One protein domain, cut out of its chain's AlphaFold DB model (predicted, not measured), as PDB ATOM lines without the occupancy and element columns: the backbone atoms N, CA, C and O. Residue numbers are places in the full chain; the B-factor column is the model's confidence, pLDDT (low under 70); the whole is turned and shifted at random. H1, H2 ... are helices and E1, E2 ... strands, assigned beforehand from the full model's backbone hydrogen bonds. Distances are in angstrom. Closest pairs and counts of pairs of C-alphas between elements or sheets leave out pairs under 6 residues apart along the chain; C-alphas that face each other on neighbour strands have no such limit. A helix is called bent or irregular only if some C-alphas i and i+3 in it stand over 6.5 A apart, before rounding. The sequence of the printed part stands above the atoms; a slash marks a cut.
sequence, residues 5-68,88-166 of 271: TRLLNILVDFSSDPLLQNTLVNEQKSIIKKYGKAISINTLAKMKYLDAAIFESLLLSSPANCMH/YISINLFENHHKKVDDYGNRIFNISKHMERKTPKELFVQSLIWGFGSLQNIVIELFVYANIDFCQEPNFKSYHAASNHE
ATOM      1  N   THR A   5      74.200  85.806 -14.462       83.50
ATOM      2  CA  THR A   5      75.251  86.042 -13.463       83.50
ATOM      3  C   THR A   5      75.833  87.453 -13.534       83.50
ATOM      4  O   THR A   5      76.137  88.044 -12.504       83.50
ATOM      5  N   ARG A   6      75.945  88.037 -14.733       84.62
ATOM      6  CA  ARG A   6      76.429  89.414 -14.893       84.62
ATOM      7  C   ARG A   6      75.379  90.433 -14.475       84.62
ATOM      8  O   ARG A   6      75.741  91.447 -13.900       84.62
ATOM      9  N   LEU A   7      74.097  90.143 -14.704       84.06
ATOM     10  CA  LEU A   7      73.007  90.986 -14.201       84.06
ATOM     11  C   LEU A   7      73.001  91.017 -12.672       84.06
ATOM     12  O   LEU A   7      72.877  92.087 -12.082       84.06
ATOM     13  N   LEU A   8      73.205  89.861 -12.038       86.75
ATOM     14  CA  LEU A   8      73.330  89.776 -10.587       86.75
ATOM     15  C   LEU A   8      74.523  90.593 -10.075       86.75
ATOM     16  O   LEU A   8      74.369  91.332  -9.108       86.75
ATOM     17  N   ASN A   9      75.679  90.520 -10.741       89.69
ATOM     18  CA  ASN A   9      76.848  91.315 -10.361       89.69
ATOM     19  C   ASN A   9      76.575  92.824 -10.420       89.69
ATOM     20  O   ASN A   9      76.973  93.524  -9.497       89.69
ATOM     21  N   ILE A  10      75.835  93.307 -11.427       90.38
ATOM     22  CA  ILE A  10      75.439  94.723 -11.500       90.38
ATOM     23  C   ILE A  10      74.582  95.114 -10.298       90.38
ATOM     24  O   ILE A  10      74.829  96.143  -9.672       90.38
ATOM     25  N   LEU A  11      73.595  94.289  -9.943       88.25
ATOM     26  CA  LEU A  11      72.748  94.555  -8.778       88.25
ATOM     27  C   LEU A  11      73.562  94.566  -7.480       88.25
ATOM     28  O   LEU A  11      73.349  95.439  -6.643       88.25
ATOM     29  N   VAL A  12      74.509  93.637  -7.332       89.81
ATOM     30  CA  VAL A  12      75.408  93.588  -6.172       89.81
ATOM     31  C   VAL A  12      76.279  94.843  -6.117       89.81
ATOM     32  O   VAL A  12      76.321  95.486  -5.067       89.81
ATOM     33  N   ASP A  13      76.899  95.241  -7.228       90.81
ATOM     34  CA  ASP A  13      77.728  96.450  -7.302       90.81
ATOM     35  C   ASP A  13      76.926  97.698  -6.925       90.81
ATOM     36  O   ASP A  13      77.370  98.500  -6.107       90.81
ATOM     37  N   PHE A  14      75.703  97.821  -7.443       90.06
ATOM     38  CA  PHE A  14      74.830  98.947  -7.117       90.06
ATOM     39  C   PHE A  14      74.434  98.920  -5.647       90.06
ATOM     40  O   PHE A  14      74.491  99.951  -4.985       90.06
ATOM     41  N   SER A  15      74.068  97.753  -5.112       88.25
ATOM     42  CA  SER A  15      73.649  97.613  -3.713       88.25
ATOM     43  C   SER A  15      74.765  97.903  -2.704       88.25
ATOM     44  O   SER A  15      74.474  98.324  -1.588       88.25
ATOM     45  N   SER A  16      76.024  97.710  -3.103       88.75
ATOM     46  CA  SER A  16      77.181  97.802  -2.206       88.75
ATOM     47  C   SER A  16      77.699  99.231  -2.013       88.75
ATOM     48  O   SER A  16      78.438  99.475  -1.065       88.75
ATOM     49  N   ASP A  17      77.312 100.176  -2.878       88.56
ATOM     50  CA  ASP A  17      77.761 101.571  -2.820       88.56
ATOM     51  C   ASP A  17      76.570 102.550  -2.711       88.56
ATOM     52  O   ASP A  17      75.925 102.892  -3.712       88.56
ATOM     53  N   PRO A  18      76.270 103.058  -1.499       90.06
ATOM     54  CA  PRO A  18      75.211 104.046  -1.290       90.06
ATOM     55  C   PRO A  18      75.440 105.381  -2.020       90.06
ATOM     56  O   PRO A  18      74.473 106.057  -2.392       90.06
ATOM     57  N   LEU A  19      76.694 105.793  -2.235       92.00
ATOM     58  CA  LEU A  19      77.014 107.042  -2.936       92.00
ATOM     59  C   LEU A  19      76.693 106.916  -4.425       92.00
ATOM     60  O   LEU A  19      76.087 107.824  -5.015       92.00
ATOM     61  N   LEU A  20      77.030 105.768  -5.016       90.94
ATOM     62  CA  LEU A  20      76.628 105.424  -6.375       90.94
ATOM     63  C   LEU A  20      75.102 105.431  -6.508       90.94
ATOM     64  O   LEU A  20      74.576 106.105  -7.394       90.94
ATOM     65  N   GLN A  21      74.380 104.765  -5.603       89.62
ATOM     66  CA  GLN A  21      72.910 104.742  -5.632       89.62
ATOM     67  C   GLN A  21      72.311 106.149  -5.594       89.62
ATOM     68  O   GLN A  21      71.456 106.479  -6.419       89.62
ATOM     69  N   ASN A  22      72.779 107.005  -4.683       93.25
ATOM     70  CA  ASN A  22      72.311 108.387  -4.596       93.25
ATOM     71  C   ASN A  22      72.551 109.145  -5.909       93.25
ATOM     72  O   ASN A  22      71.676 109.886  -6.366       93.25
ATOM     73  N   THR A  23      73.704 108.931  -6.542       93.81
ATOM     74  CA  THR A  23      74.049 109.532  -7.838       93.81
ATOM     75  C   THR A  23      73.084 109.078  -8.936       93.81
ATOM     76  O   THR A  23      72.510 109.920  -9.631       93.81
ATOM     77  N   LEU A  24      72.836 107.769  -9.047       91.62
ATOM     78  CA  LEU A  24      71.924 107.191 -10.040       91.62
ATOM     79  C   LEU A  24      70.475 107.657  -9.831       91.62
ATOM     80  O   LEU A  24      69.800 108.058 -10.779       91.62
ATOM     81  N   VAL A  25      70.004 107.686  -8.583       90.88
ATOM     82  CA  VAL A  25      68.656 108.161  -8.238       90.88
ATOM     83  C   VAL A  25      68.495 109.647  -8.566       90.88
ATOM     84  O   VAL A  25      67.454 110.065  -9.083       90.88
ATOM     85  N   ASN A  26      69.507 110.468  -8.282       94.31
ATOM     86  CA  ASN A  26      69.472 111.893  -8.604       94.31
ATOM     87  C   ASN A  26      69.484 112.133 -10.119       94.31
ATOM     88  O   ASN A  26      68.715 112.972 -10.602       94.31
ATOM     89  N   GLU A  27      70.271 111.361 -10.873       93.56
ATOM     90  CA  GLU A  27      70.232 111.366 -12.338       93.56
ATOM     91  C   GLU A  27      68.817 111.050 -12.841       93.56
ATOM     92  O   GLU A  27      68.229 111.853 -13.571       93.56
ATOM     93  N   GLN A  28      68.221 109.944 -12.391       89.94
ATOM     94  CA  GLN A  28      66.874 109.542 -12.800       89.94
ATOM     95  C   GLN A  28      65.820 110.607 -12.469       89.94
ATOM     96  O   GLN A  28      65.021 110.974 -13.334       89.94
ATOM     97  N   LYS A  29      65.845 111.175 -11.255       91.31
ATOM     98  CA  LYS A  29      64.942 112.272 -10.857       91.31
ATOM     99  C   LYS A  29      65.081 113.484 -11.777       91.31
ATOM    100  O   LYS A  29      64.072 114.077 -12.163       91.31
ATOM    101  N   SER A  30      66.310 113.847 -12.144       93.94
ATOM    102  CA  SER A  30      66.569 114.980 -13.038       93.94
ATOM    103  C   SER A  30      66.027 114.739 -14.455       93.94
ATOM    104  O   SER A  30      65.408 115.632 -15.041       93.94
ATOM    105  N   ILE A  31      66.177 113.517 -14.976       90.88
ATOM    106  CA  ILE A  31      65.671 113.107 -16.291       90.88
ATOM    107  C   ILE A  31      64.140 113.085 -16.294       90.88
ATOM    108  O   ILE A  31      63.535 113.673 -17.191       90.88
ATOM    109  N   ILE A  32      63.512 112.505 -15.269       89.12
ATOM    110  CA  ILE A  32      62.047 112.459 -15.138       89.12
ATOM    111  C   ILE A  32      61.462 113.871 -15.036       89.12
ATOM    112  O   ILE A  32      60.466 114.180 -15.690       89.12
ATOM    113  N   LYS A  33      62.101 114.765 -14.270       92.81
ATOM    114  CA  LYS A  33      61.676 116.169 -14.168       92.81
ATOM    115  C   LYS A  33      61.719 116.884 -15.524       92.81
ATOM    116  O   LYS A  33      60.893 117.757 -15.769       92.81
ATOM    117  N   LYS A  34      62.674 116.534 -16.393       92.69
ATOM    118  CA  LYS A  34      62.890 117.200 -17.686       92.69
ATOM    119  C   LYS A  34      62.066 116.612 -18.835       92.69
ATOM    120  O   LYS A  34      61.663 117.364 -19.716       92.69
ATOM    121  N   TYR A  35      61.847 115.298 -18.855       90.00
ATOM    122  CA  TYR A  35      61.235 114.594 -19.992       90.00
ATOM    123  C   TYR A  35      59.912 113.892 -19.656       90.00
ATOM    124  O   TYR A  35      59.282 113.329 -20.547       90.00
ATOM    125  N   GLY A  36      59.467 113.951 -18.399       88.00
ATOM    126  CA  GLY A  36      58.256 113.290 -17.921       88.00
ATOM    127  C   GLY A  36      58.518 111.899 -17.337       88.00
ATOM    128  O   GLY A  36      59.642 111.405 -17.311       88.00
ATOM    129  N   LYS A  37      57.454 111.263 -16.832       83.38
ATOM    130  CA  LYS A  37      57.530 109.944 -16.175       83.38
ATOM    131  C   LYS A  37      57.722 108.776 -17.149       83.38
ATOM    132  O   LYS A  37      58.169 107.717 -16.728       83.38
ATOM    133  N   ALA A  38      57.365 108.950 -18.420       82.12
ATOM    134  CA  ALA A  38      57.475 107.895 -19.418       82.12
ATOM    135  C   ALA A  38      58.937 107.717 -19.851       82.12
ATOM    136  O   ALA A  38      59.539 108.628 -20.424       82.12
ATOM    137  N   ILE A  39      59.499 106.535 -19.599       77.38
ATOM    138  CA  ILE A  39      60.853 106.193 -20.033       77.38
ATOM    139  C   ILE A  39      60.811 105.717 -21.481       77.38
ATOM    140  O   ILE A  39      60.222 104.690 -21.804       77.38
ATOM    141  N   SER A  40      61.453 106.490 -22.347       82.94
ATOM    142  CA  SER A  40      61.734 106.158 -23.744       82.94
ATOM    143  C   SER A  40      63.225 105.881 -23.948       82.94
ATOM    144  O   SER A  40      64.066 106.331 -23.164       82.94
ATOM    145  N   ILE A  41      63.582 105.234 -25.058       80.69
ATOM    146  CA  ILE A  41      64.983 105.014 -25.466       80.69
ATOM    147  C   ILE A  41      65.769 106.338 -25.487       80.69
ATOM    148  O   ILE A  41      66.893 106.418 -24.997       80.69
ATOM    149  N   ASN A  42      65.138 107.422 -25.944       82.50
ATOM    150  CA  ASN A  42      65.744 108.756 -25.974       82.50
ATOM    151  C   ASN A  42      66.018 109.332 -24.579       82.50
ATOM    152  O   ASN A  42      66.911 110.166 -24.424       82.50
ATOM    153  N   THR A  43      65.235 108.950 -23.567       85.00
ATOM    154  CA  THR A  43      65.507 109.327 -22.172       85.00
ATOM    155  C   THR A  43      66.566 108.435 -21.536       85.00
ATOM    156  O   THR A  43      67.396 108.949 -20.793       85.00
ATOM    157  N   LEU A  44      66.601 107.147 -21.889       80.75
ATOM    158  CA  LEU A  44      67.626 106.200 -21.439       80.75
ATOM    159  C   LEU A  44      69.016 106.592 -21.934       80.75
ATOM    160  O   LEU A  44      69.949 106.659 -21.144       80.75
ATOM    161  N   ALA A  45      69.132 106.980 -23.205       84.19
ATOM    162  CA  ALA A  45      70.383 107.457 -23.797       84.19
ATOM    163  C   ALA A  45      70.966 108.707 -23.103       84.19
ATOM    164  O   ALA A  45      72.104 109.095 -23.361       84.19
ATOM    165  N   LYS A  46      70.189 109.374 -22.239       88.00
ATOM    166  CA  LYS A  46      70.618 110.553 -21.473       88.00
ATOM    167  C   LYS A  46      71.084 110.215 -20.056       88.00
ATOM    168  O   LYS A  46      71.619 111.109 -19.404       88.00
ATOM    169  N   MET A  47      70.892 108.978 -19.592       90.25
ATOM    170  CA  MET A  47      71.337 108.496 -18.281       90.25
ATOM    171  C   MET A  47      72.795 108.026 -18.362       90.25
ATOM    172  O   MET A  47      73.088 106.835 -18.469       90.25
ATOM    173  N   LYS A  48      73.720 108.986 -18.380       93.00
ATOM    174  CA  LYS A  48      75.152 108.735 -18.567       93.00
ATOM    175  C   LYS A  48      75.775 108.025 -17.368       93.00
ATOM    176  O   LYS A  48      76.657 107.192 -17.562       93.00
ATOM    177  N   TYR A  49      75.361 108.363 -16.146       93.75
ATOM    178  CA  TYR A  49      75.898 107.733 -14.938       93.75
ATOM    179  C   TYR A  49      75.427 106.287 -14.830       93.75
ATOM    180  O   TYR A  49      76.237 105.415 -14.523       93.75
ATOM    181  N   LEU A  50      74.157 106.020 -15.147       91.81
ATOM    182  CA  LEU A  50      73.638 104.657 -15.205       91.81
ATOM    183  C   LEU A  50      74.361 103.811 -16.257       91.81
ATOM    184  O   LEU A  50      74.793 102.704 -15.943       91.81
ATOM    185  N   ASP A  51      74.529 104.334 -17.474       90.44
ATOM    186  CA  ASP A  51      75.259 103.637 -18.539       90.44
ATOM    187  C   ASP A  51      76.705 103.334 -18.114       90.44
ATOM    188  O   ASP A  51      77.149 102.188 -18.178       90.44
ATOM    189  N   ALA A  52      77.406 104.323 -17.554       92.50
ATOM    190  CA  ALA A  52      78.755 104.150 -17.020       92.50
ATOM    191  C   ALA A  52      78.834 103.092 -15.907       92.50
ATOM    192  O   ALA A  52      79.763 102.284 -15.899       92.50
ATOM    193  N   ALA A  53      77.870 103.074 -14.983       93.31
ATOM    194  CA  ALA A  53      77.838 102.133 -13.867       93.31
ATOM    195  C   ALA A  53      77.571 100.694 -14.329       93.31
ATOM    196  O   ALA A  53      78.256  99.766 -13.893       93.31
ATOM    197  N   ILE A  54      76.627 100.504 -15.257       91.38
ATOM    198  CA  ILE A  54      76.375  99.200 -15.885       91.38
ATOM    199  C   ILE A  54      77.635  98.734 -16.612       91.38
ATOM    200  O   ILE A  54      78.061  97.588 -16.456       91.38
ATOM    201  N   PHE A  55      78.246  99.619 -17.397       90.44
ATOM    202  CA  PHE A  55      79.416  99.281 -18.189       90.44
ATOM    203  C   PHE A  55      80.605  98.877 -17.315       90.44
ATOM    204  O   PHE A  55      81.285  97.899 -17.621       90.44
ATOM    205  N   GLU A  56      80.828  99.587 -16.211       92.44
ATOM    206  CA  GLU A  56      81.894  99.268 -15.267       92.44
ATOM    207  C   GLU A  56      81.679  97.909 -14.594       92.44
ATOM    208  O   GLU A  56      82.581  97.069 -14.572       92.44
ATOM    209  N   SER A  57      80.460  97.636 -14.130       92.31
ATOM    210  CA  SER A  57      80.129  96.333 -13.551       92.31
ATOM    211  C   SER A  57      80.274  95.194 -14.568       92.31
ATOM    212  O   SER A  57      80.789  94.111 -14.265       92.31
ATOM    213  N   LEU A  58      79.898  95.428 -15.828       90.12
ATOM    214  CA  LEU A  58      80.136  94.471 -16.901       90.12
ATOM    215  C   LEU A  58      81.640  94.233 -17.105       90.12
ATOM    216  O   LEU A  58      82.062  93.077 -17.197       90.12
ATOM    217  N   LEU A  59      82.468  95.271 -17.142       89.69
ATOM    218  CA  LEU A  59      83.918  95.119 -17.273       89.69
ATOM    219  C   LEU A  59      84.523  94.306 -16.123       89.69
ATOM    220  O   LEU A  59      85.249  93.343 -16.379       89.69
ATOM    221  N   LEU A  60      84.170  94.630 -14.881       90.38
ATOM    222  CA  LEU A  60      84.664  93.942 -13.685       90.38
ATOM    223  C   LEU A  60      84.107  92.518 -13.535       90.38
ATOM    224  O   LEU A  60      84.731  91.662 -12.923       90.38
ATOM    225  N   SER A  61      82.962  92.214 -14.139       90.06
ATOM    226  CA  SER A  61      82.430  90.847 -14.208       90.06
ATOM    227  C   SER A  61      82.857  90.083 -15.465       90.06
ATOM    228  O   SER A  61      82.333  88.996 -15.733       90.06
ATOM    229  N   SER A  62      83.758  90.640 -16.283       86.50
ATOM    230  CA  SER A  62      84.159  90.002 -17.538       86.50
ATOM    231  C   SER A  62      84.978  88.734 -17.283       86.50
ATOM    232  O   SER A  62      85.876  88.746 -16.446       86.50
ATOM    233  N   PRO A  63      84.713  87.634 -18.006       79.44
ATOM    234  CA  PRO A  63      85.423  86.380 -17.791       79.44
ATOM    235  C   PRO A  63      86.890  86.460 -18.238       79.44
ATOM    236  O   PRO A  63      87.241  87.184 -19.175       79.44
ATOM    237  N   ALA A  64      87.743  85.658 -17.591       77.00
ATOM    238  CA  ALA A  64      89.171  85.563 -17.910       77.00
ATOM    239  C   ALA A  64      89.451  84.940 -19.277       77.00
ATOM    240  O   ALA A  64      90.467  85.230 -19.893       77.00
ATOM    241  N   ASN A  65      88.528  84.126 -19.782       75.12
ATOM    242  CA  ASN A  65      88.581  83.588 -21.130       75.12
ATOM    243  C   ASN A  65      87.252  83.860 -21.824       75.12
ATOM    244  O   ASN A  65      86.201  83.389 -21.390       75.12
ATOM    245  N   CYS A  66      87.300  84.638 -22.900       76.75
ATOM    246  CA  CYS A  66      86.137  84.921 -23.727       76.75
ATOM    247  C   CYS A  66      86.484  84.825 -25.211       76.75
ATOM    248  O   CYS A  66      87.652  84.814 -25.603       76.75
ATOM    249  N   MET A  67      85.442  84.756 -26.043       82.12
ATOM    250  CA  MET A  67      85.561  84.777 -27.504       82.12
ATOM    251  C   MET A  67      86.551  83.743 -28.057       82.12
ATOM    252  O   MET A  67      87.425  84.069 -28.854       82.12
ATOM    253  N   HIS A  68      86.379  82.479 -27.672       87.25
ATOM    254  CA  HIS A  68      87.164  81.386 -28.235       87.25
ATOM    255  C   HIS A  68      86.998  81.327 -29.759       87.25
ATOM    256  O   HIS A  68      85.877  81.393 -30.285       87.25
ATOM    257  N   TYR A  88      93.540  77.070 -30.835       93.38
ATOM    258  CA  TYR A  88      92.486  77.889 -30.245       93.38
ATOM    259  C   TYR A  88      93.079  79.153 -29.635       93.38
ATOM    260  O   TYR A  88      94.034  79.090 -28.866       93.38
ATOM    261  N   ILE A  89      92.463  80.291 -29.940       92.06
ATOM    262  CA  ILE A  89      92.763  81.574 -29.310       92.06
ATOM    263  C   ILE A  89      91.567  82.024 -28.473       92.06
ATOM    264  O   ILE A  89      90.413  81.818 -28.860       92.06
ATOM    265  N   SER A  90      91.842  82.642 -27.332       89.81
ATOM    266  CA  SER A  90      90.866  83.342 -26.499       89.81
ATOM    267  C   SER A  90      91.380  84.737 -26.180       89.81
ATOM    268  O   SER A  90      92.579  85.010 -26.237       89.81
ATOM    269  N   ILE A  91      90.456  85.634 -25.857       86.44
ATOM    270  CA  ILE A  91      90.784  86.970 -25.373       86.44
ATOM    271  C   ILE A  91      90.551  86.982 -23.865       86.44
ATOM    272  O   ILE A  91      89.474  86.601 -23.395       86.44
ATOM    273  N   ASN A  92      91.549  87.454 -23.122       87.50
ATOM    274  CA  ASN A  92      91.429  87.709 -21.696       87.50
ATOM    275  C   ASN A  92      90.995  89.159 -21.461       87.50
ATOM    276  O   ASN A  92      91.778  90.092 -21.639       87.50
ATOM    277  N   LEU A  93      89.727  89.344 -21.087       84.88
ATOM    278  CA  LEU A  93      89.209  90.653 -20.682       84.88
ATOM    279  C   LEU A  93      89.425  90.901 -19.185       84.88
ATOM    280  O   LEU A  93      89.710  92.031 -18.800       84.88
ATOM    281  N   PHE A  94      89.340  89.861 -18.350       86.56
ATOM    282  CA  PHE A  94      89.443  89.973 -16.892       86.56
ATOM    283  C   PHE A  94      90.719  90.684 -16.445       86.56
ATOM    284  O   PHE A  94      90.648  91.655 -15.694       86.56
ATOM    285  N   GLU A  95      91.877  90.239 -16.934       84.00
ATOM    286  CA  GLU A  95      93.171  90.734 -16.459       84.00
ATOM    287  C   GLU A  95      93.319  92.237 -16.680       84.00
ATOM    288  O   GLU A  95      93.770  92.942 -15.789       84.00
ATOM    289  N   ASN A  96      92.878  92.758 -17.828       80.19
ATOM    290  CA  ASN A  96      92.974  94.186 -18.124       80.19
ATOM    291  C   ASN A  96      92.123  95.056 -17.195       80.19
ATOM    292  O   ASN A  96      92.496  96.201 -16.937       80.19
ATOM    293  N   HIS A  97      91.012  94.527 -16.685       82.12
ATOM    294  CA  HIS A  97      90.092  95.270 -15.823       82.12
ATOM    295  C   HIS A  97      90.358  95.075 -14.326       82.12
ATOM    296  O   HIS A  97      89.887  95.887 -13.539       82.12
ATOM    297  N   HIS A  98      91.185  94.095 -13.946       83.50
ATOM    298  CA  HIS A  98      91.550  93.806 -12.551       83.50
ATOM    299  C   HIS A  98      93.003  94.169 -12.196       83.50
ATOM    300  O   HIS A  98      93.480  93.803 -11.129       83.50
ATOM    301  N   LYS A  99      93.725  94.909 -13.056       82.88
ATOM    302  CA  LYS A  99      95.119  95.328 -12.773       82.88
ATOM    303  C   LYS A  99      95.243  96.286 -11.594       82.88
ATOM    304  O   LYS A  99      96.293  96.347 -10.969       82.88
ATOM    305  N   LYS A 100      94.211  97.101 -11.365       84.31
ATOM    306  CA  LYS A 100      94.196  98.116 -10.313       84.31
ATOM    307  C   LYS A 100      93.357  97.607  -9.153       84.31
ATOM    308  O   LYS A 100      92.181  97.297  -9.339       84.31
ATOM    309  N   VAL A 101      93.975  97.570  -7.985       87.12
ATOM    310  CA  VAL A 101      93.348  97.244  -6.708       87.12
ATOM    311  C   VAL A 101      93.613  98.377  -5.727       87.12
ATOM    312  O   VAL A 101      94.536  99.168  -5.945       87.12
ATOM    313  N   ASP A 102      92.770  98.498  -4.709       86.62
ATOM    314  CA  ASP A 102      93.014  99.423  -3.602       86.62
ATOM    315  C   ASP A 102      94.161  98.922  -2.700       86.62
ATOM    316  O   ASP A 102      94.738  97.853  -2.927       86.62
ATOM    317  N   ASP A 103      94.477  99.686  -1.654       89.31
ATOM    318  CA  ASP A 103      95.534  99.352  -0.688       89.31
ATOM    319  C   ASP A 103      95.282  98.023   0.055       89.31
ATOM    320  O   ASP A 103      96.197  97.447   0.645       89.31
ATOM    321  N   TYR A 104      94.050  97.512   0.003       87.44
ATOM    322  CA  TYR A 104      93.613  96.269   0.633       87.44
ATOM    323  C   TYR A 104      93.475  95.110  -0.368       87.44
ATOM    324  O   TYR A 104      93.069  94.012   0.014       87.44
ATOM    325  N   GLY A 105      93.815  95.325  -1.642       84.44
ATOM    326  CA  GLY A 105      93.694  94.317  -2.693       84.44
ATOM    327  C   GLY A 105      92.273  94.126  -3.235       84.44
ATOM    328  O   GLY A 105      92.043  93.197  -4.015       84.44
ATOM    329  N   ASN A 106      91.316  94.978  -2.868       86.31
ATOM    330  CA  ASN A 106      89.961  94.923  -3.401       86.31
ATOM    331  C   ASN A 106      89.890  95.545  -4.796       86.31
ATOM    332  O   ASN A 106      90.644  96.453  -5.160       86.31
ATOM    333  N   ARG A 107      88.914  95.083  -5.580       88.00
ATOM    334  CA  ARG A 107      88.603  95.688  -6.877       88.00
ATOM    335  C   ARG A 107      88.142  97.136  -6.690       88.00
ATOM    336  O   ARG A 107      87.312  97.424  -5.832       88.00
ATOM    337  N   ILE A 108      88.614  98.023  -7.559       90.12
ATOM    338  CA  ILE A 108      88.178  99.421  -7.585       90.12
ATOM    339  C   ILE A 108      87.008  99.555  -8.561       90.12
ATOM    340  O   ILE A 108      87.178  99.346  -9.763       90.12
ATOM    341  N   PHE A 109      85.837  99.945  -8.057       91.31
ATOM    342  CA  PHE A 109      84.676 100.285  -8.879       91.31
ATOM    343  C   PHE A 109      84.692 101.783  -9.197       91.31
ATOM    344  O   PHE A 109      84.396 102.605  -8.331       91.31
ATOM    345  N   ASN A 110      85.071 102.165 -10.422       90.88
ATOM    346  CA  ASN A 110      85.206 103.579 -10.780       90.88
ATOM    347  C   ASN A 110      84.454 103.926 -12.069       90.88
ATOM    348  O   ASN A 110      84.972 103.770 -13.176       90.88
ATOM    349  N   ILE A 111      83.265 104.509 -11.915       93.00
ATOM    350  CA  ILE A 111      82.435 104.956 -13.042       93.00
ATOM    351  C   ILE A 111      82.990 106.200 -13.749       93.00
ATOM    352  O   ILE A 111      82.711 106.411 -14.929       93.00
ATOM    353  N   SER A 112      83.786 107.031 -13.065       91.00
ATOM    354  CA  SER A 112      84.241 108.321 -13.608       91.00
ATOM    355  C   SER A 112      85.139 108.155 -14.836       91.00
ATOM    356  O   SER A 112      85.033 108.935 -15.781       91.00
ATOM    357  N   LYS A 113      85.894 107.051 -14.917       88.44
ATOM    358  CA  LYS A 113      86.728 106.707 -16.084       88.44
ATOM    359  C   LYS A 113      85.922 106.500 -17.375       88.44
ATOM    360  O   LYS A 113      86.478 106.471 -18.471       88.44
ATOM    361  N   HIS A 114      84.605 106.302 -17.272       89.31
ATOM    362  CA  HIS A 114      83.719 106.199 -18.432       89.31
ATOM    363  C   HIS A 114      83.276 107.556 -18.972       89.31
ATOM    364  O   HIS A 114      82.814 107.615 -20.109       89.31
ATOM    365  N   MET A 115      83.464 108.627 -18.199       88.81
ATOM    366  CA  MET A 115      83.160 110.002 -18.601       88.81
ATOM    367  C   MET A 115      84.325 110.667 -19.340       88.81
ATOM    368  O   MET A 115      84.135 111.668 -20.030       88.81
ATOM    369  N   GLU A 116      85.527 110.115 -19.204       89.00
ATOM    370  CA  GLU A 116      86.730 110.601 -19.865       89.00
ATOM    371  C   GLU A 116      86.748 110.253 -21.360       89.00
ATOM    372  O   GLU A 116      86.164 109.263 -21.819       89.00
ATOM    373  N   ARG A 117      87.458 111.069 -22.147       83.56
ATOM    374  CA  ARG A 117      87.646 110.817 -23.576       83.56
ATOM    375  C   ARG A 117      88.582 109.625 -23.766       83.56
ATOM    376  O   ARG A 117      89.752 109.693 -23.410       83.56
ATOM    377  N   LYS A 118      88.075 108.574 -24.406       85.31
ATOM    378  CA  LYS A 118      88.827 107.346 -24.689       85.31
ATOM    379  C   LYS A 118      89.456 107.368 -26.076       85.31
ATOM    380  O   LYS A 118      88.910 107.944 -27.022       85.31
ATOM    381  N   THR A 119      90.595 106.703 -26.204       89.38
ATOM    382  CA  THR A 119      91.240 106.449 -27.494       89.38
ATOM    383  C   THR A 119      90.441 105.421 -28.310       89.38
ATOM    384  O   THR A 119      89.740 104.580 -27.738       89.38
ATOM    385  N   PRO A 120      90.568 105.406 -29.653       87.00
ATOM    386  CA  PRO A 120      89.906 104.400 -30.489       87.00
ATOM    387  C   PRO A 120      90.237 102.957 -30.082       87.00
ATOM    388  O   PRO A 120      89.379 102.079 -30.132       87.00
ATOM    389  N   LYS A 121      91.472 102.717 -29.621       86.06
ATOM    390  CA  LYS A 121      91.924 101.404 -29.146       86.06
ATOM    391  C   LYS A 121      91.198 100.976 -27.869       86.06
ATOM    392  O   LYS A 121      90.792  99.825 -27.757       86.06
ATOM    393  N   GLU A 122      91.018 101.884 -26.915       84.88
ATOM    394  CA  GLU A 122      90.297 101.591 -25.669       84.88
ATOM    395  C   GLU A 122      88.815 101.343 -25.922       84.88
ATOM    396  O   GLU A 122      88.252 100.400 -25.369       84.88
ATOM    397  N   LEU A 123      88.199 102.141 -26.799       84.00
ATOM    398  CA  LEU A 123      86.816 101.928 -27.228       84.00
ATOM    399  C   LEU A 123      86.646 100.560 -27.890       84.00
ATOM    400  O   LEU A 123      85.695  99.845 -27.583       84.00
ATOM    401  N   PHE A 124      87.597 100.165 -28.740       84.44
ATOM    402  CA  PHE A 124      87.598  98.842 -29.349       84.44
ATOM    403  C   PHE A 124      87.652  97.735 -28.293       84.44
ATOM    404  O   PHE A 124      86.782  96.868 -28.291       84.44
ATOM    405  N   VAL A 125      88.604  97.783 -27.354       83.56
ATOM    406  CA  VAL A 125      88.725  96.764 -26.293       83.56
ATOM    407  C   VAL A 125      87.463  96.698 -25.434       83.56
ATOM    408  O   VAL A 125      86.988  95.613 -25.119       83.56
ATOM    409  N   GLN A 126      86.876  97.842 -25.098       81.81
ATOM    410  CA  GLN A 126      85.636  97.905 -24.327       81.81
ATOM    411  C   GLN A 126      84.433  97.354 -25.095       81.81
ATOM    412  O   GLN A 126      83.581  96.684 -24.513       81.81
ATOM    413  N   SER A 127      84.374  97.566 -26.411       83.62
ATOM    414  CA  SER A 127      83.299  97.020 -27.242       83.62
ATOM    415  C   SER A 127      83.261  95.486 -27.240       83.62
ATOM    416  O   SER A 127      82.194  94.906 -27.429       83.62
ATOM    417  N   LEU A 128      84.389  94.830 -26.932       84.38
ATOM    418  CA  LEU A 128      84.501  93.373 -26.861       84.38
ATOM    419  C   LEU A 128      83.629  92.738 -25.770       84.38
ATOM    420  O   LEU A 128      83.339  91.545 -25.864       84.38
ATOM    421  N   ILE A 129      83.153  93.511 -24.783       83.25
ATOM    422  CA  ILE A 129      82.135  93.057 -23.816       83.25
ATOM    423  C   ILE A 129      80.895  92.509 -24.531       83.25
ATOM    424  O   ILE A 129      80.260  91.567 -24.051       83.25
ATOM    425  N   TRP A 130      80.561  93.114 -25.669       82.56
ATOM    426  CA  TRP A 130      79.405  92.774 -26.487       82.56
ATOM    427  C   TRP A 130      79.713  91.689 -27.521       82.56
ATOM    428  O   TRP A 130      78.812  91.242 -28.227       82.56
ATOM    429  N   GLY A 131      80.965  91.236 -27.600       78.81
ATOM    430  CA  GLY A 131      81.470  90.350 -28.641       78.81
ATOM    431  C   GLY A 131      82.030  91.107 -29.846       78.81
ATOM    432  O   GLY A 131      82.085  92.332 -29.877       78.81
ATOM    433  N   PHE A 132      82.467  90.351 -30.851       81.00
ATOM    434  CA  PHE A 132      83.065  90.883 -32.075       81.00
ATOM    435  C   PHE A 132      82.549  90.134 -33.311       81.00
ATOM    436  O   PHE A 132      82.446  88.900 -33.297       81.00
ATOM    437  N   GLY A 133      82.269  90.879 -34.384       76.69
ATOM    438  CA  GLY A 133      81.789  90.353 -35.664       76.69
ATOM    439  C   GLY A 133      80.334  89.878 -35.618       76.69
ATOM    440  O   GLY A 133      79.507  90.445 -34.913       76.69
ATOM    441  N   SER A 134      80.026  88.793 -36.336       63.88
ATOM    442  CA  SER A 134      78.673  88.212 -36.443       63.88
ATOM    443  C   SER A 134      78.083  87.680 -35.129       63.88
ATOM    444  O   SER A 134      76.938  87.243 -35.103       63.88
ATOM    445  N   LEU A 135      78.857  87.702 -34.040       58.78
ATOM    446  CA  LEU A 135      78.446  87.269 -32.703       58.78
ATOM    447  C   LEU A 135      78.255  88.443 -31.730       58.78
ATOM    448  O   LEU A 135      78.115  88.217 -30.525       58.78
ATOM    449  N   GLN A 136      78.270  89.685 -32.226       61.34
ATOM    450  CA  GLN A 136      78.001  90.849 -31.393       61.34
ATOM    451  C   GLN A 136      76.537  90.827 -30.932       61.34
ATOM    452  O   GLN A 136      75.611  90.839 -31.739       61.34
ATOM    453  N   ASN A 137      76.330  90.744 -29.621       54.22
ATOM    454  CA  ASN A 137      75.007  90.695 -29.011       54.22
ATOM    455  C   ASN A 137      74.676  92.061 -28.402       54.22
ATOM    456  O   ASN A 137      75.307  92.469 -27.428       54.22
ATOM    457  N   ILE A 138      73.655  92.728 -28.933       50.78
ATOM    458  CA  ILE A 138      73.117  93.977 -28.386       50.78
ATOM    459  C   ILE A 138      71.995  93.608 -27.418       50.78
ATOM    460  O   ILE A 138      70.943  93.154 -27.851       50.78
ATOM    461  N   VAL A 139      72.205  93.765 -26.110       48.72
ATOM    462  CA  VAL A 139      71.111  93.692 -25.126       48.72
ATOM    463  C   VAL A 139      71.376  94.720 -24.032       48.72
ATOM    464  O   VAL A 139      72.066  94.424 -23.064       48.72
ATOM    465  N   ILE A 140      70.845  95.931 -24.198       50.66
ATOM    466  CA  ILE A 140      70.840  96.977 -23.157       50.66
ATOM    467  C   ILE A 140      69.396  97.292 -22.701       50.66
ATOM    468  O   ILE A 140      69.189  97.791 -21.600       50.66
ATOM    469  N   GLU A 141      68.370  96.910 -23.470       42.38
ATOM    470  CA  GLU A 141      66.979  97.327 -23.216       42.38
ATOM    471  C   GLU A 141      66.322  96.722 -21.961       42.38
ATOM    472  O   GLU A 141      65.540  97.402 -21.303       42.38
ATOM    473  N   LEU A 142      66.640  95.480 -21.573       43.53
ATOM    474  CA  LEU A 142      65.889  94.779 -20.515       43.53
ATOM    475  C   LEU A 142      66.263  95.190 -19.078       43.53
ATOM    476  O   LEU A 142      65.471  94.996 -18.162       43.53
ATOM    477  N   PHE A 143      67.450  95.760 -18.850       47.25
ATOM    478  CA  PHE A 143      67.947  95.981 -17.485       47.25
ATOM    479  C   PHE A 143      67.425  97.272 -16.838       47.25
ATOM    480  O   PHE A 143      67.305  97.353 -15.613       47.25
ATOM    481  N   VAL A 144      67.087  98.288 -17.636       47.53
ATOM    482  CA  VAL A 144      66.700  99.589 -17.071       47.53
ATOM    483  C   VAL A 144      65.264  99.587 -16.540       47.53
ATOM    484  O   VAL A 144      65.008 100.205 -15.508       47.53
ATOM    485  N   TYR A 145      64.353  98.825 -17.152       41.53
ATOM    486  CA  TYR A 145      62.980  98.693 -16.651       41.53
ATOM    487  C   TYR A 145      62.934  98.124 -15.222       41.53
ATOM    488  O   TYR A 145      62.234  98.670 -14.375       41.53
ATOM    489  N   ALA A 146      63.768  97.127 -14.903       46.41
ATOM    490  CA  ALA A 146      63.829  96.536 -13.563       46.41
ATOM    491  C   ALA A 146      64.367  97.494 -12.479       46.41
ATOM    492  O   ALA A 146      63.929  97.446 -11.331       46.41
ATOM    493  N   ASN A 147      65.313  98.376 -12.823       47.41
ATOM    494  CA  ASN A 147      65.936  99.285 -11.851       47.41
ATOM    495  C   ASN A 147      65.077 100.517 -11.545       47.41
ATOM    496  O   ASN A 147      65.163 101.073 -10.448       47.41
ATOM    497  N   ILE A 148      64.251 100.958 -12.496       48.41
ATOM    498  CA  ILE A 148      63.381 102.116 -12.287       48.41
ATOM    499  C   ILE A 148      62.220 101.764 -11.356       48.41
ATOM    500  O   ILE A 148      61.916 102.556 -10.465       48.41
ATOM    501  N   ASP A 149      61.637 100.571 -11.494       41.84
ATOM    502  CA  ASP A 149      60.596 100.105 -10.571       41.84
ATOM    503  C   ASP A 149      61.149  99.934  -9.146       41.84
ATOM    504  O   ASP A 149      60.506 100.345  -8.181       41.84
ATOM    505  N   PHE A 150      62.391  99.451  -9.006       42.62
ATOM    506  CA  PHE A 150      63.076  99.348  -7.711       42.62
ATOM    507  C   PHE A 150      63.294 100.713  -7.026       42.62
ATOM    508  O   PHE A 150      63.113 100.839  -5.816       42.62
ATOM    509  N   CYS A 151      63.635 101.762  -7.785       43.84
ATOM    510  CA  CYS A 151      63.894 103.102  -7.234       43.84
ATOM    511  C   CYS A 151      62.621 103.919  -6.936       43.84
ATOM    512  O   CYS A 151      62.700 104.928  -6.225       43.84
ATOM    513  N   GLN A 152      61.459 103.532  -7.478       44.12
ATOM    514  CA  GLN A 152      60.183 104.216  -7.229       44.12
ATOM    515  C   GLN A 152      59.401 103.658  -6.031       44.12
ATOM    516  O   GLN A 152      58.387 104.250  -5.651       44.12
ATOM    517  N   GLU A 153      59.867 102.581  -5.387       46.56
ATOM    518  CA  GLU A 153      59.189 102.063  -4.201       46.56
ATOM    519  C   GLU A 153      59.294 103.033  -3.001       46.56
ATOM    520  O   GLU A 153      60.391 103.430  -2.589       46.56
ATOM    521  N   PRO A 154      58.161 103.388  -2.360       44.06
ATOM    522  CA  PRO A 154      58.130 104.317  -1.226       44.06
ATOM    523  C   PRO A 154      58.915 103.817   0.000       44.06
ATOM    524  O   PRO A 154      59.326 104.623   0.836       44.06
ATOM    525  N   ASN A 155      59.187 102.510   0.076       39.06
ATOM    526  CA  ASN A 155      59.937 101.878   1.160       39.06
ATOM    527  C   ASN A 155      61.451 102.132   1.097       39.06
ATOM    528  O   ASN A 155      62.143 101.874   2.076       39.06
ATOM    529  N   PHE A 156      61.997 102.673   0.002       42.75
ATOM    530  CA  PHE A 156      63.440 102.930  -0.087       42.75
ATOM    531  C   PHE A 156      63.902 104.051   0.867       42.75
ATOM    532  O   PHE A 156      65.002 104.011   1.415       42.75
ATOM    533  N   LYS A 157      63.025 105.026   1.158       40.09
ATOM    534  CA  LYS A 157      63.318 106.124   2.097       40.09
ATOM    535  C   LYS A 157      63.535 105.656   3.541       40.09
ATOM    536  O   LYS A 157      64.248 106.339   4.271       40.09
ATOM    537  N   SER A 158      62.961 104.523   3.961       42.12
ATOM    538  CA  SER A 158      63.122 104.039   5.342       42.12
ATOM    539  C   SER A 158      64.493 103.410   5.604       42.12
ATOM    540  O   SER A 158      64.919 103.370   6.752       42.12
ATOM    541  N   TYR A 159      65.200 102.946   4.567       39.31
ATOM    542  CA  TYR A 159      66.540 102.361   4.712       39.31
ATOM    543  C   TYR A 159      67.626 103.428   4.895       39.31
ATOM    544  O   TYR A 159      68.545 103.238   5.685       39.31
ATOM    545  N   HIS A 160      67.467 104.589   4.251       40.97
ATOM    546  CA  HIS A 160      68.377 105.741   4.383       40.97
ATOM    547  C   HIS A 160      68.370 106.351   5.795       40.97
ATOM    548  O   HIS A 160      69.362 106.907   6.250       40.97
ATOM    549  N   ALA A 161      67.255 106.221   6.521       39.78
ATOM    550  CA  ALA A 161      67.151 106.687   7.903       39.78
ATOM    551  C   ALA A 161      67.807 105.731   8.918       39.78
ATOM    552  O   ALA A 161      68.174 106.167  10.005       39.78
ATOM    553  N   ALA A 162      67.967 104.448   8.577       39.12
ATOM    554  CA  ALA A 162      68.487 103.429   9.489       39.12
ATOM    555  C   ALA A 162      70.019 103.270   9.429       39.12
ATOM    556  O   ALA A 162      70.610 102.854  10.418       39.12
ATOM    557  N   SER A 163      70.680 103.634   8.319       40.62
ATOM    558  CA  SER A 163      72.130 103.410   8.145       40.62
ATOM    559  C   SER A 163      73.040 104.517   8.701       40.62
ATOM    560  O   SER A 163      74.255 104.415   8.566       40.62
ATOM    561  N   ASN A 164      72.489 105.575   9.308       37.78
ATOM    562  CA  ASN A 164      73.273 106.667   9.909       37.78
ATOM    563  C   ASN A 164      73.667 106.404  11.379       37.78
ATOM    564  O   ASN A 164      74.224 107.283  12.033       37.78
ATOM    565  N   HIS A 165      73.401 105.202  11.900       36.28
ATOM    566  CA  HIS A 165      73.930 104.720  13.175       36.28
ATOM    567  C   HIS A 165      74.798 103.473  12.933       36.28
ATOM    568  O   HIS A 165      74.334 102.465  12.412       36.28
ATOM    569  N   GLU A 166      76.079 103.563  13.278       40.81
ATOM    570  CA  GLU A 166      77.099 102.509  13.152       40.81
ATOM    571  C   GLU A 166      76.964 101.431  14.266       40.81
ATOM    572  O   GLU A 166      76.391 101.718  15.317       40.81
TER     573      GLU A 166
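What this domain is: This is residues 5 to 68 and 88 to 166 of the 271 residues of an uncharacterized protein of Smittium megazygosporum (UniProt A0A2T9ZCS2). Helices are gathered loosely and mostly crosswise round H4 in the middle, with H1 crossing one side of H4 and H2 meeting its first part. H6 and the short H5 are at the other end of H4, the low-confidence H7 is close to H1, H2 and H3, and the strands E1 and E2 and the helix H8 lie far out at opposite ends, residues 153 to 159 sticking out. The printed part has 143 residues with eight named helices and two named strands, in the order H1 H2 H3 H4 E1 E2 H5 H6 H7 H8, and its class is mostly helix. The strands pair with no named strand. The whole is only just compact, close to loose, with a radius of gyration of the C-alphas of 16.9 A and spans of 52 by 39 by 29 A.

How they stand to each other: H1, residues 5 to 16, and H2, residues 18 to 35, only just touch, only at the corner by their link, with 3 pairs of C-alphas within 8 A; the closest are those of Phe 14 and Gln 21, 6.3 A apart. H3, residues 41 to 44, is close to H2 but not clearly touching, the closest C-alphas being those of Ile 31 and Thr 43 at 7.0 A. H4, residues 48 to 60, is the hub and touches four helices. Its residues 54 to 58 touch H1 at a steep tilt of 61 degrees, opposite ways, with the closest C-alphas, Ile 10 and Ser 57, 5.4 A apart. Its residues 49 to 50 touch residues 23 to 27 of H2 at a steep tilt of 38 degrees, opposite ways; the closest C-alphas, Leu 24 and Leu 50, are 6.0 A apart. The closest C-alphas of E1, residues 66 to 68, and E2, residues 88 to 91, are those of His 68 and Ser 90, 4.5 A apart. H5, residues 94 to 97, touches H4 at Leu 60 and His 97, the closest C-alphas, 6.0 A apart. H6, residues 120 to 130, only just touches H4, with 3 pairs of C-alphas within 8 A, about perpendicular at 75 degrees; the closest are Leu 59 and Ile 129, 7.1 A. H7, residues 141 to 152, is near H4 and close to H2 but not clearly touching, C-alphas Val 25 and Cys 151 being closest at 7.0 A. H7 and H8, residues 156 to 162, meet only through their link. Every O i to N i+4 pair is within hydrogen-bond range in H1, H2 and H4, against 5 of 7 in H6, 4 of 8 in H7 and 0 of 3 in H8, where 2 of 4 O i to N i+3 pairs are; H3 and H5 are too short for an i+4 pair.

Where its parts are: H1 begins at C-alpha 5, (75.251, 86.042, -13.463), and is 16.4 A long. H2 is the longest helix, 18 residues and 25.6 A. H4 runs 18.3 A from C-alpha 48 at (75.152, 108.735, -18.567). H6 is 16.2 A long and neither bent nor irregular, but only just: C-alphas 126 and 129 are 6.0 A apart. H7, 18.7 A, is only just irregular, with C-alphas 141 and 144 6.6 A apart. H8 is 10.8 A long and ends at C-alpha 162, (68.487, 103.429, 9.489).

The domain as a whole: The two C-alphas farthest apart, those of Tyr 88 and His 165, are 54.3 A apart. Residues 69 to 87 are not printed, and C-alphas 68 and 88 are 6.7 A apart across this cut. The link from H5 to H6, residues 98 to 119, is long. Mean pLDDT of the printed part is 77.6, and residues 134 to 166 are under 70.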